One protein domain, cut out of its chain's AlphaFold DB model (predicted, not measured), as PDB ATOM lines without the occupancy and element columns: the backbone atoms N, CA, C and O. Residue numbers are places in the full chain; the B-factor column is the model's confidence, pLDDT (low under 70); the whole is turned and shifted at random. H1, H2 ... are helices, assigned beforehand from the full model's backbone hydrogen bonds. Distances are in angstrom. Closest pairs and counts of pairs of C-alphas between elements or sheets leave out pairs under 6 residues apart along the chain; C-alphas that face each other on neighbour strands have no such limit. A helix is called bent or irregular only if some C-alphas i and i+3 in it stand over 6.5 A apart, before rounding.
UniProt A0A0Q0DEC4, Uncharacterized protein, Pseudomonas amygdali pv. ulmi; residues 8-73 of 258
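This is residues 8 to 73 of the 258 residues of an uncharacterized protein of Pseudomonas amygdali pv. ulmi (UniProt A0A0Q0DEC4). Two helical lobes are joined by one strung-out link, residues 28 to 34: H3, H4 and H5 pack crosswise in one, H1 and H2 at a right angle in the other. The printed part has 66 residues with five named helices, H1 to H5 in order, and no named strand: all helix. It is loose, radius of gyration of the C-alphas 14.5 A, spanning 41 by 21 by 15 A.

H3, residues 35 to 45, touches H4, residues 51 to 58, at a steep tilt of 63 degrees, opposite ways; their closest C-alphas, Asn 38 and Ala 58, are 5.5 A apart. H5, residues 62 to 71, touches H3, closest C-alphas Ala 36 and Phe 68 at 6.4 A, about perpendicular at 76 degrees. H4 and H5 touch, closest C-alphas Ala 55 and Val 62 at 5.2 A. H1, residues 8 to 14, touches H2, residues 18 to 27, closest C-alphas Ala 11 and Gln 18 at 5.3 A, about perpendicular at 90 degrees; both are apart from H3, H4 and H5. Every O i to N i+4 pair is within hydrogen-bond range in H1, H2, H4 and H5; H3 has 2 of 7, and 5 of 8 O i to N i+3 pairs.

H3, 16.3 A long, is irregular: C-alphas 41 and 44 are 7.9 A apart. H2 and H5 each measure 14.2 A, H4 10.2 A, H1 9.8 A. H1 begins at C-alpha 8 (69.612, -64.830, -70.386); H5 ends at C-alpha 71 (62.118, -46.378, -84.753).

The farthest C-alphas, Ala 20 and Val 48, are 41.0 A apart. The printed part has no cut, no long link and no printed residue under 70.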
ATOM      1  N   CYS A   8      70.098 -64.568 -71.745       86.69
ATOM      2  CA  CYS A   8      69.612 -64.830 -70.386       86.69
ATOM      3  C   CYS A   8      68.541 -65.931 -70.340       86.69
ATOM      4  O   CYS A   8      68.518 -66.747 -69.419       86.69
ATOM      5  N   ARG A   9      67.629 -65.956 -71.321       87.00
ATOM      6  CA  ARG A   9      66.582 -66.982 -71.408       87.00
ATOM      7  C   ARG A   9      67.182 -68.329 -71.796       87.00
ATOM      8  O   ARG A   9      66.809 -69.336 -71.207       87.00
ATOM      9  N   VAL A  10      68.126 -68.339 -72.739       89.19
ATOM     10  CA  VAL A  10      68.854 -69.552 -73.142       89.19
ATOM     11  C   VAL A  10      69.682 -70.096 -71.977       89.19
ATOM     12  O   VAL A  10      69.604 -71.286 -71.699       89.19
ATOM     13  N   ALA A  11      70.394 -69.233 -71.247       91.94
ATOM     14  CA  ALA A  11      71.156 -69.579 -70.048       91.94
ATOM     15  C   ALA A  11      70.280 -70.241 -68.975       91.94
ATOM     16  O   ALA A  11      70.631 -71.297 -68.458       91.94
ATOM     17  N   ARG A  12      69.094 -69.673 -68.708       91.62
ATOM     18  CA  ARG A  12      68.132 -70.229 -67.745       91.62
ATOM     19  C   ARG A  12      67.605 -71.605 -68.153       91.62
ATOM     20  O   ARG A  12      67.462 -72.463 -67.297       91.62
ATOM     21  N   ILE A  13      67.310 -71.809 -69.438       91.06
ATOM     22  CA  ILE A  13      66.816 -73.099 -69.951       91.06
ATOM     23  C   ILE A  13      67.931 -74.150 -69.946       91.06
ATOM     24  O   ILE A  13      67.688 -75.300 -69.605       91.06
ATOM     25  N   ALA A  14      69.150 -73.758 -70.323       89.94
ATOM     26  CA  ALA A  14      70.295 -74.656 -70.436       89.94
ATOM     27  C   ALA A  14      71.055 -74.870 -69.112       89.94
ATOM     28  O   ALA A  14      72.000 -75.652 -69.088       89.94
ATOM     29  N   GLY A  15      70.684 -74.172 -68.032       91.50
ATOM     30  CA  GLY A  15      71.332 -74.290 -66.721       91.50
ATOM     31  C   GLY A  15      72.784 -73.797 -66.685       91.50
ATOM     32  O   GLY A  15      73.564 -74.250 -65.855       91.50
ATOM     33  N   VAL A  16      73.171 -72.890 -67.584       94.50
ATOM     34  CA  VAL A  16      74.548 -72.373 -67.701       94.50
ATOM     35  C   VAL A  16      74.596 -70.862 -67.498       94.50
ATOM     36  O   VAL A  16      73.574 -70.181 -67.554       94.50
ATOM     37  N   SER A  17      75.792 -70.307 -67.291       93.06
ATOM     38  CA  SER A  17      75.966 -68.858 -67.170       93.06
ATOM     39  C   SER A  17      75.712 -68.136 -68.502       93.06
ATOM     40  O   SER A  17      75.992 -68.650 -69.590       93.06
ATOM     41  N   GLN A  18      75.219 -66.896 -68.428       91.31
ATOM     42  CA  GLN A  18      75.018 -66.043 -69.607       91.31
ATOM     43  C   GLN A  18      76.329 -65.819 -70.382       91.31
ATOM     44  O   GLN A  18      76.313 -65.786 -71.611       91.31
ATOM     45  N   GLY A  19      77.463 -65.712 -69.679       91.38
ATOM     46  CA  GLY A  19      78.787 -65.562 -70.288       91.38
ATOM     47  C   GLY A  19      79.185 -66.762 -71.152       91.38
ATOM     48  O   GLY A  19      79.687 -66.572 -72.255       91.38
ATOM     49  N   ALA A  20      78.877 -67.989 -70.716       91.31
ATOM     50  CA  ALA A  20      79.148 -69.196 -71.499       91.31
ATOM     51  C   ALA A  20      78.300 -69.264 -72.783       91.31
ATOM     52  O   ALA A  20      78.787 -69.675 -73.836       91.31
ATOM     53  N   ILE A  21      77.038 -68.827 -72.711       92.69
ATOM     54  CA  ILE A  21      76.153 -68.699 -73.880       92.69
ATOM     55  C   ILE A  21      76.669 -67.625 -74.837       92.69
ATOM     56  O   ILE A  21      76.719 -67.873 -76.039       92.69
ATOM     57  N   ARG A  22      77.107 -66.475 -74.315       91.06
ATOM     58  CA  ARG A  22      77.696 -65.395 -75.112       91.06
ATOM     59  C   ARG A  22      78.973 -65.842 -75.825       91.06
ATOM     60  O   ARG A  22      79.077 -65.632 -77.026       91.06
ATOM     61  N   TYR A  23      79.890 -66.498 -75.115       91.62
ATOM     62  CA  TYR A  23      81.124 -67.030 -75.694       91.62
ATOM     63  C   TYR A  23      80.827 -68.037 -76.810       91.62
ATOM     64  O   TYR A  23      81.339 -67.904 -77.916       91.62
ATOM     65  N   ARG A  24      79.921 -68.996 -76.567       90.88
ATOM     66  CA  ARG A  24      79.477 -69.938 -77.608       90.88
ATOM     67  C   ARG A  24      78.831 -69.220 -78.791       90.88
ATOM     68  O   ARG A  24      79.106 -69.573 -79.930       90.88
ATOM     69  N   ARG A  25      77.989 -68.213 -78.545       91.25
ATOM     70  CA  ARG A  25      77.353 -67.406 -79.593       91.25
ATOM     71  C   ARG A  25      78.404 -66.728 -80.483       91.25
ATOM     72  O   ARG A  25      78.275 -66.786 -81.700       91.25
ATOM     73  N   GLU A  26      79.414 -66.109 -79.878       90.62
ATOM     74  CA  GLU A  26      80.505 -65.418 -80.576       90.62
ATOM     75  C   GLU A  26      81.408 -66.399 -81.337       90.62
ATOM     76  O   GLU A  26      81.721 -66.142 -82.496       90.62
ATOM     77  N   LEU A  27      81.724 -67.560 -80.752       92.25
ATOM     78  CA  LEU A  27      82.501 -68.623 -81.400       92.25
ATOM     79  C   LEU A  27      81.836 -69.138 -82.688       92.25
ATOM     80  O   LEU A  27      82.515 -69.406 -83.672       92.25
ATOM     81  N   PHE A  28      80.504 -69.249 -82.692       88.31
ATOM     82  CA  PHE A  28      79.729 -69.639 -83.875       88.31
ATOM     83  C   PHE A  28      79.349 -68.455 -84.783       88.31
ATOM     84  O   PHE A  28      78.589 -68.641 -85.731       88.31
ATOM     85  N   GLY A  29      79.821 -67.234 -84.496       87.56
ATOM     86  CA  GLY A  29      79.533 -66.045 -85.305       87.56
ATOM     87  C   GLY A  29      78.057 -65.622 -85.320       87.56
ATOM     88  O   GLY A  29      77.610 -64.945 -86.243       87.56
ATOM     89  N   ILE A  30      77.263 -66.020 -84.321       87.75
ATOM     90  CA  ILE A  30      75.821 -65.750 -84.279       87.75
ATOM     91  C   ILE A  30      75.577 -64.356 -83.681       87.75
ATOM     92  O   ILE A  30      76.104 -64.013 -82.625       87.75
ATOM     93  N   ALA A  31      74.739 -63.530 -84.307       84.88
ATOM     94  CA  ALA A  31      74.404 -62.205 -83.776       84.88
ATOM     95  C   ALA A  31      73.621 -62.273 -82.446       84.88
ATOM     96  O   ALA A  31      72.900 -63.235 -82.168       84.88
ATOM     97  N   ALA A  32      73.763 -61.242 -81.607       85.81
ATOM     98  CA  ALA A  32      73.025 -61.144 -80.350       85.81
ATOM     99  C   ALA A  32      71.525 -60.970 -80.621       85.81
ATOM    100  O   ALA A  32      71.122 -60.194 -81.491       85.81
ATOM    101  N   TRP A  33      70.692 -61.669 -79.850       86.31
ATOM    102  CA  TRP A  33      69.245 -61.564 -80.007       86.31
ATOM    103  C   TRP A  33      68.759 -60.146 -79.686       86.31
ATOM    104  O   TRP A  33      69.042 -59.603 -78.618       86.31
ATOM    105  N   THR A  34      67.966 -59.579 -80.592       86.19
ATOM    106  CA  THR A  34      67.269 -58.305 -80.395       86.19
ATOM    107  C   THR A  34      65.785 -58.504 -80.669       86.19
ATOM    108  O   THR A  34      65.425 -59.156 -81.644       86.19
ATOM    109  N   ALA A  35      64.908 -57.893 -79.866       84.25
ATOM    110  CA  ALA A  35      63.456 -58.001 -80.054       84.25
ATOM    111  C   ALA A  35      62.998 -57.615 -81.476       84.25
ATOM    112  O   ALA A  35      62.058 -58.209 -81.991       84.25
ATOM    113  N   ALA A  36      63.700 -56.679 -82.127       86.31
ATOM    114  CA  ALA A  36      63.469 -56.281 -83.515       86.31
ATOM    115  C   ALA A  36      63.526 -57.458 -84.506       86.31
ATOM    116  O   ALA A  36      62.709 -57.505 -85.415       86.31
ATOM    117  N   MET A  37      64.405 -58.446 -84.292       88.06
ATOM    118  CA  MET A  37      64.544 -59.608 -85.184       88.06
ATOM    119  C   MET A  37      63.269 -60.455 -85.253       88.06
ATOM    120  O   MET A  37      62.943 -60.986 -86.307       88.06
ATOM    121  N   ASN A  38      62.526 -60.559 -84.145       88.44
ATOM    122  CA  ASN A  38      61.251 -61.282 -84.115       88.44
ATOM    123  C   ASN A  38      60.073 -60.421 -84.593       88.44
ATOM    124  O   ASN A  38      59.019 -60.966 -84.903       88.44
ATOM    125  N   ILE A  39      60.224 -59.092 -84.611       90.88
ATOM    126  CA  ILE A  39      59.170 -58.152 -85.019       90.88
ATOM    127  C   ILE A  39      59.225 -57.885 -86.528       90.88
ATOM    128  O   ILE A  39      58.169 -57.764 -87.143       90.88
ATOM    129  N   GLU A  40      60.422 -57.836 -87.127       90.25
ATOM    130  CA  GLU A  40      60.636 -57.553 -88.556       90.25
ATOM    131  C   GLU A  40      59.761 -58.409 -89.495       90.25
ATOM    132  O   GLU A  40      59.153 -57.831 -90.395       90.25
ATOM    133  N   PRO A  41      59.566 -59.729 -89.271       92.00
ATOM    134  CA  PRO A  41      58.697 -60.543 -90.128       92.00
ATOM    135  C   PRO A  41      57.227 -60.095 -90.152       92.00
ATOM    136  O   PRO A  41      56.486 -60.458 -91.057       92.00
ATOM    137  N   PHE A  42      56.784 -59.315 -89.162       92.00
ATOM    138  CA  PHE A  42      55.410 -58.819 -89.037       92.00
ATOM    139  C   PHE A  42      55.274 -57.341 -89.421       92.00
ATOM    140  O   PHE A  42      54.262 -56.711 -89.107       92.00
ATOM    141  N   ARG A  43      56.278 -56.768 -90.094       91.19
ATOM    142  CA  ARG A  43      56.316 -55.354 -90.491       91.19
ATOM    143  C   ARG A  43      55.098 -54.911 -91.307       91.19
ATOM    144  O   ARG A  43      54.584 -53.820 -91.086       91.19
ATOM    145  N   GLU A  44      54.607 -55.764 -92.196       91.69
ATOM    146  CA  GLU A  44      53.446 -55.472 -93.048       91.69
ATOM    147  C   GLU A  44      52.121 -55.435 -92.268       91.69
ATOM    148  O   GLU A  44      51.134 -54.871 -92.730       91.69
ATOM    149  N   MET A  45      52.085 -56.002 -91.058       91.75
ATOM    150  CA  MET A  45      50.874 -56.045 -90.233       91.75
ATOM    151  C   MET A  45      50.639 -54.749 -89.447       91.75
ATOM    152  O   MET A  45      49.552 -54.554 -88.892       91.75
ATOM    153  N   PHE A  46      51.633 -53.858 -89.377       92.19
ATOM    154  CA  PHE A  46      51.480 -52.554 -88.737       92.19
ATOM    155  C   PHE A  46      50.503 -51.687 -89.540       92.19
ATOM    156  O   PHE A  46      50.591 -51.590 -90.757       92.19
ATOM    157  N   GLY A  47      49.537 -51.074 -88.857       89.06
ATOM    158  CA  GLY A  47      48.441 -50.331 -89.493       89.06
ATOM    159  C   GLY A  47      47.190 -51.177 -89.756       89.06
ATOM    160  O   GLY A  47      46.091 -50.636 -89.684       89.06
ATOM    161  N   VAL A  48      47.332 -52.496 -89.942       92.50
ATOM    162  CA  VAL A  48      46.208 -53.435 -90.147       92.50
ATOM    163  C   VAL A  48      45.803 -54.145 -88.860       92.50
ATOM    164  O   VAL A  48      44.620 -54.359 -88.623       92.50
ATOM    165  N   LEU A  49      46.766 -54.509 -88.012       91.50
ATOM    166  CA  LEU A  49      46.512 -55.182 -86.739       91.50
ATOM    167  C   LEU A  49      46.965 -54.325 -85.552       91.50
ATOM    168  O   LEU A  49      47.950 -53.586 -85.649       91.50
ATOM    169  N   PRO A  50      46.292 -54.438 -84.392       92.81
ATOM    170  CA  PRO A  50      46.744 -53.779 -83.179       92.81
ATOM    171  C   PRO A  50      48.082 -54.363 -82.710       92.81
ATOM    172  O   PRO A  50      48.303 -55.574 -82.750       92.81
ATOM    173  N   GLU A  51      48.951 -53.511 -82.163       92.50
ATOM    174  CA  GLU A  51      50.298 -53.886 -81.693       92.50
ATOM    175  C   GLU A  51      50.290 -55.034 -80.674       92.50
ATOM    176  O   GLU A  51      51.224 -55.830 -80.627       92.50
ATOM    177  N   ARG A  52      49.219 -55.162 -79.878       93.94
ATOM    178  CA  ARG A  52      49.035 -56.275 -78.936       93.94
ATOM    179  C   ARG A  52      48.960 -57.632 -79.640       93.94
ATOM    180  O   ARG A  52      49.449 -58.620 -79.101       93.94
ATOM    181  N   GLU A  53      48.348 -57.684 -80.820       94.31
ATOM    182  CA  GLU A  53      48.257 -58.907 -81.616       94.31
ATOM    183  C   GLU A  53      49.607 -59.246 -82.249       94.31
ATOM    184  O   GLU A  53      50.063 -60.384 -82.156       94.31
ATOM    185  N   ILE A  54      50.289 -58.236 -82.797       94.00
ATOM    186  CA  ILE A  54      51.640 -58.371 -83.358       94.00
ATOM    187  C   ILE A  54      52.611 -58.874 -82.281       94.00
ATOM    188  O   ILE A  54      53.345 -59.829 -82.507       94.00
ATOM    189  N   ALA A  55      52.557 -58.304 -81.076       94.38
ATOM    190  CA  ALA A  55      53.371 -58.720 -79.937       94.38
ATOM    191  C   ALA A  55      53.142 -60.189 -79.556       94.38
ATOM    192  O   ALA A  55      54.100 -60.920 -79.298       94.38
ATOM    193  N   ARG A  56      51.881 -60.641 -79.571       93.81
ATOM    194  CA  ARG A  56      51.525 -62.037 -79.288       93.81
ATOM    195  C   ARG A  56      52.094 -62.986 -80.342       93.81
ATOM    196  O   ARG A  56      52.662 -64.007 -79.973       93.81
ATOM    197  N   ARG A  57      51.979 -62.633 -81.628       93.00
ATOM    198  CA  ARG A  57      52.505 -63.430 -82.752       93.00
ATOM    199  C   ARG A  57      54.034 -63.476 -82.769       93.00
ATOM    200  O   ARG A  57      54.608 -64.536 -82.981       93.00
ATOM    201  N   ALA A  58      54.684 -62.351 -82.483       89.50
ATOM    202  CA  ALA A  58      56.139 -62.230 -82.431       89.50
ATOM    203  C   ALA A  58      56.765 -62.759 -81.122       89.50
ATOM    204  O   ALA A  58      57.989 -62.889 -81.024       89.50
ATOM    205  N   GLY A  59      55.954 -63.053 -80.100       89.38
ATOM    206  CA  GLY A  59      56.427 -63.528 -78.798       89.38
ATOM    207  C   GLY A  59      57.256 -62.492 -78.028       89.38
ATOM    208  O   GLY A  59      58.162 -62.857 -77.277       89.38
ATOM    209  N   VAL A  60      56.975 -61.203 -78.227       90.44
ATOM    210  CA  VAL A  60      57.680 -60.074 -77.597       90.44
ATOM    211  C   VAL A  60      56.711 -59.194 -76.809       90.44
ATOM    212  O   VAL A  60      55.494 -59.341 -76.891       90.44
ATOM    213  N   SER A  61      57.240 -58.254 -76.027       93.19
ATOM    214  CA  SER A  61      56.399 -57.290 -75.313       93.19
ATOM    215  C   SER A  61      55.784 -56.258 -76.268       93.19
ATOM    216  O   SER A  61      56.414 -55.852 -77.247       93.19
ATOM    217  N   VAL A  62      54.587 -55.761 -75.939       94.62
ATOM    218  CA  VAL A  62      53.932 -54.670 -76.688       94.62
ATOM    219  C   VAL A  62      54.812 -53.418 -76.720       94.62
ATOM    220  O   VAL A  62      54.893 -52.746 -77.740       94.62
ATOM    221  N   HIS A  63      55.550 -53.141 -75.642       94.62
ATOM    222  CA  HIS A  63      56.461 -52.000 -75.578       94.62
ATOM    223  C   HIS A  63      57.626 -52.122 -76.577       94.62
ATOM    224  O   HIS A  63      58.014 -51.141 -77.207       94.62
ATOM    225  N   SER A  64      58.150 -53.336 -76.785       93.56
ATOM    226  CA  SER A  64      59.170 -53.599 -77.808       93.56
ATOM    227  C   SER A  64      58.634 -53.372 -79.225       93.56
ATOM    228  O   SER A  64      59.342 -52.805 -80.051       93.56
ATOM    229  N   VAL A  65      57.381 -53.765 -79.485       94.62
ATOM    230  CA  VAL A  65      56.677 -53.531 -80.760       94.62
ATOM    231  C   VAL A  65      56.440 -52.040 -80.995       94.62
ATOM    232  O   VAL A  65      56.746 -51.548 -82.076       94.62
ATOM    233  N   ALA A  66      55.984 -51.304 -79.979       93.25
ATOM    234  CA  ALA A  66      55.787 -49.857 -80.054       93.25
ATOM    235  C   ALA A  66      57.105 -49.117 -80.338       93.25
ATOM    236  O   ALA A  66      57.167 -48.285 -81.239       93.25
ATOM    237  N   ARG A  67      58.187 -49.480 -79.635       94.25
ATOM    238  CA  ARG A  67      59.520 -48.899 -79.861       94.25
ATOM    239  C   ARG A  67      60.061 -49.220 -81.253       94.25
ATOM    240  O   ARG A  67      60.685 -48.364 -81.874       94.25
ATOM    241  N   PHE A  68      59.834 -50.438 -81.745       93.56
ATOM    242  CA  PHE A  68      60.194 -50.822 -83.109       93.56
ATOM    243  C   PHE A  68      59.397 -50.016 -84.143       93.56
ATOM    244  O   PHE A  68      59.996 -49.466 -85.064       93.56
ATOM    245  N   ARG A  69      58.080 -49.859 -83.944       94.50
ATOM    246  CA  ARG A  69      57.215 -49.012 -84.780       94.50
ATOM    247  C   ARG A  69      57.728 -47.577 -84.838       94.50
ATOM    248  O   ARG A  69      57.835 -47.035 -85.931       94.50
ATOM    249  N   ASP A  70      58.033 -46.971 -83.689       93.44
ATOM    250  CA  ASP A  70      58.506 -45.583 -83.618       93.44
ATOM    251  C   ASP A  70      59.884 -45.422 -84.281       93.44
ATOM    252  O   ASP A  70      60.096 -44.464 -85.018       93.44
ATOM    253  N   ARG A  71      60.796 -46.389 -84.102       93.31
ATOM    254  CA  ARG A  71      62.118 -46.378 -84.753       93.31
ATOM    255  C   ARG A  71      62.028 -46.520 -86.276       93.31
ATOM    256  O   ARG A  71      62.801 -45.880 -86.978       93.31
ATOM    257  N   MET A  72      61.113 -47.355 -86.765       92.44
ATOM    258  CA  MET A  72      60.913 -47.627 -88.196       92.44
ATOM    259  C   MET A  72      59.849 -46.723 -88.845       92.44
ATOM    260  O   MET A  72      59.525 -46.921 -90.012       92.44
ATOM    261  N   GLN A  73      59.291 -45.765 -88.094       91.69
ATOM    262  CA  GLN A  73      58.237 -44.836 -88.529       91.69
ATOM    263  C   GLN A  73      57.035 -45.528 -89.204       91.69
ATOM    264  O   GLN A  73      56.461 -45.031 -90.169       91.69
TER     265      GLN A  73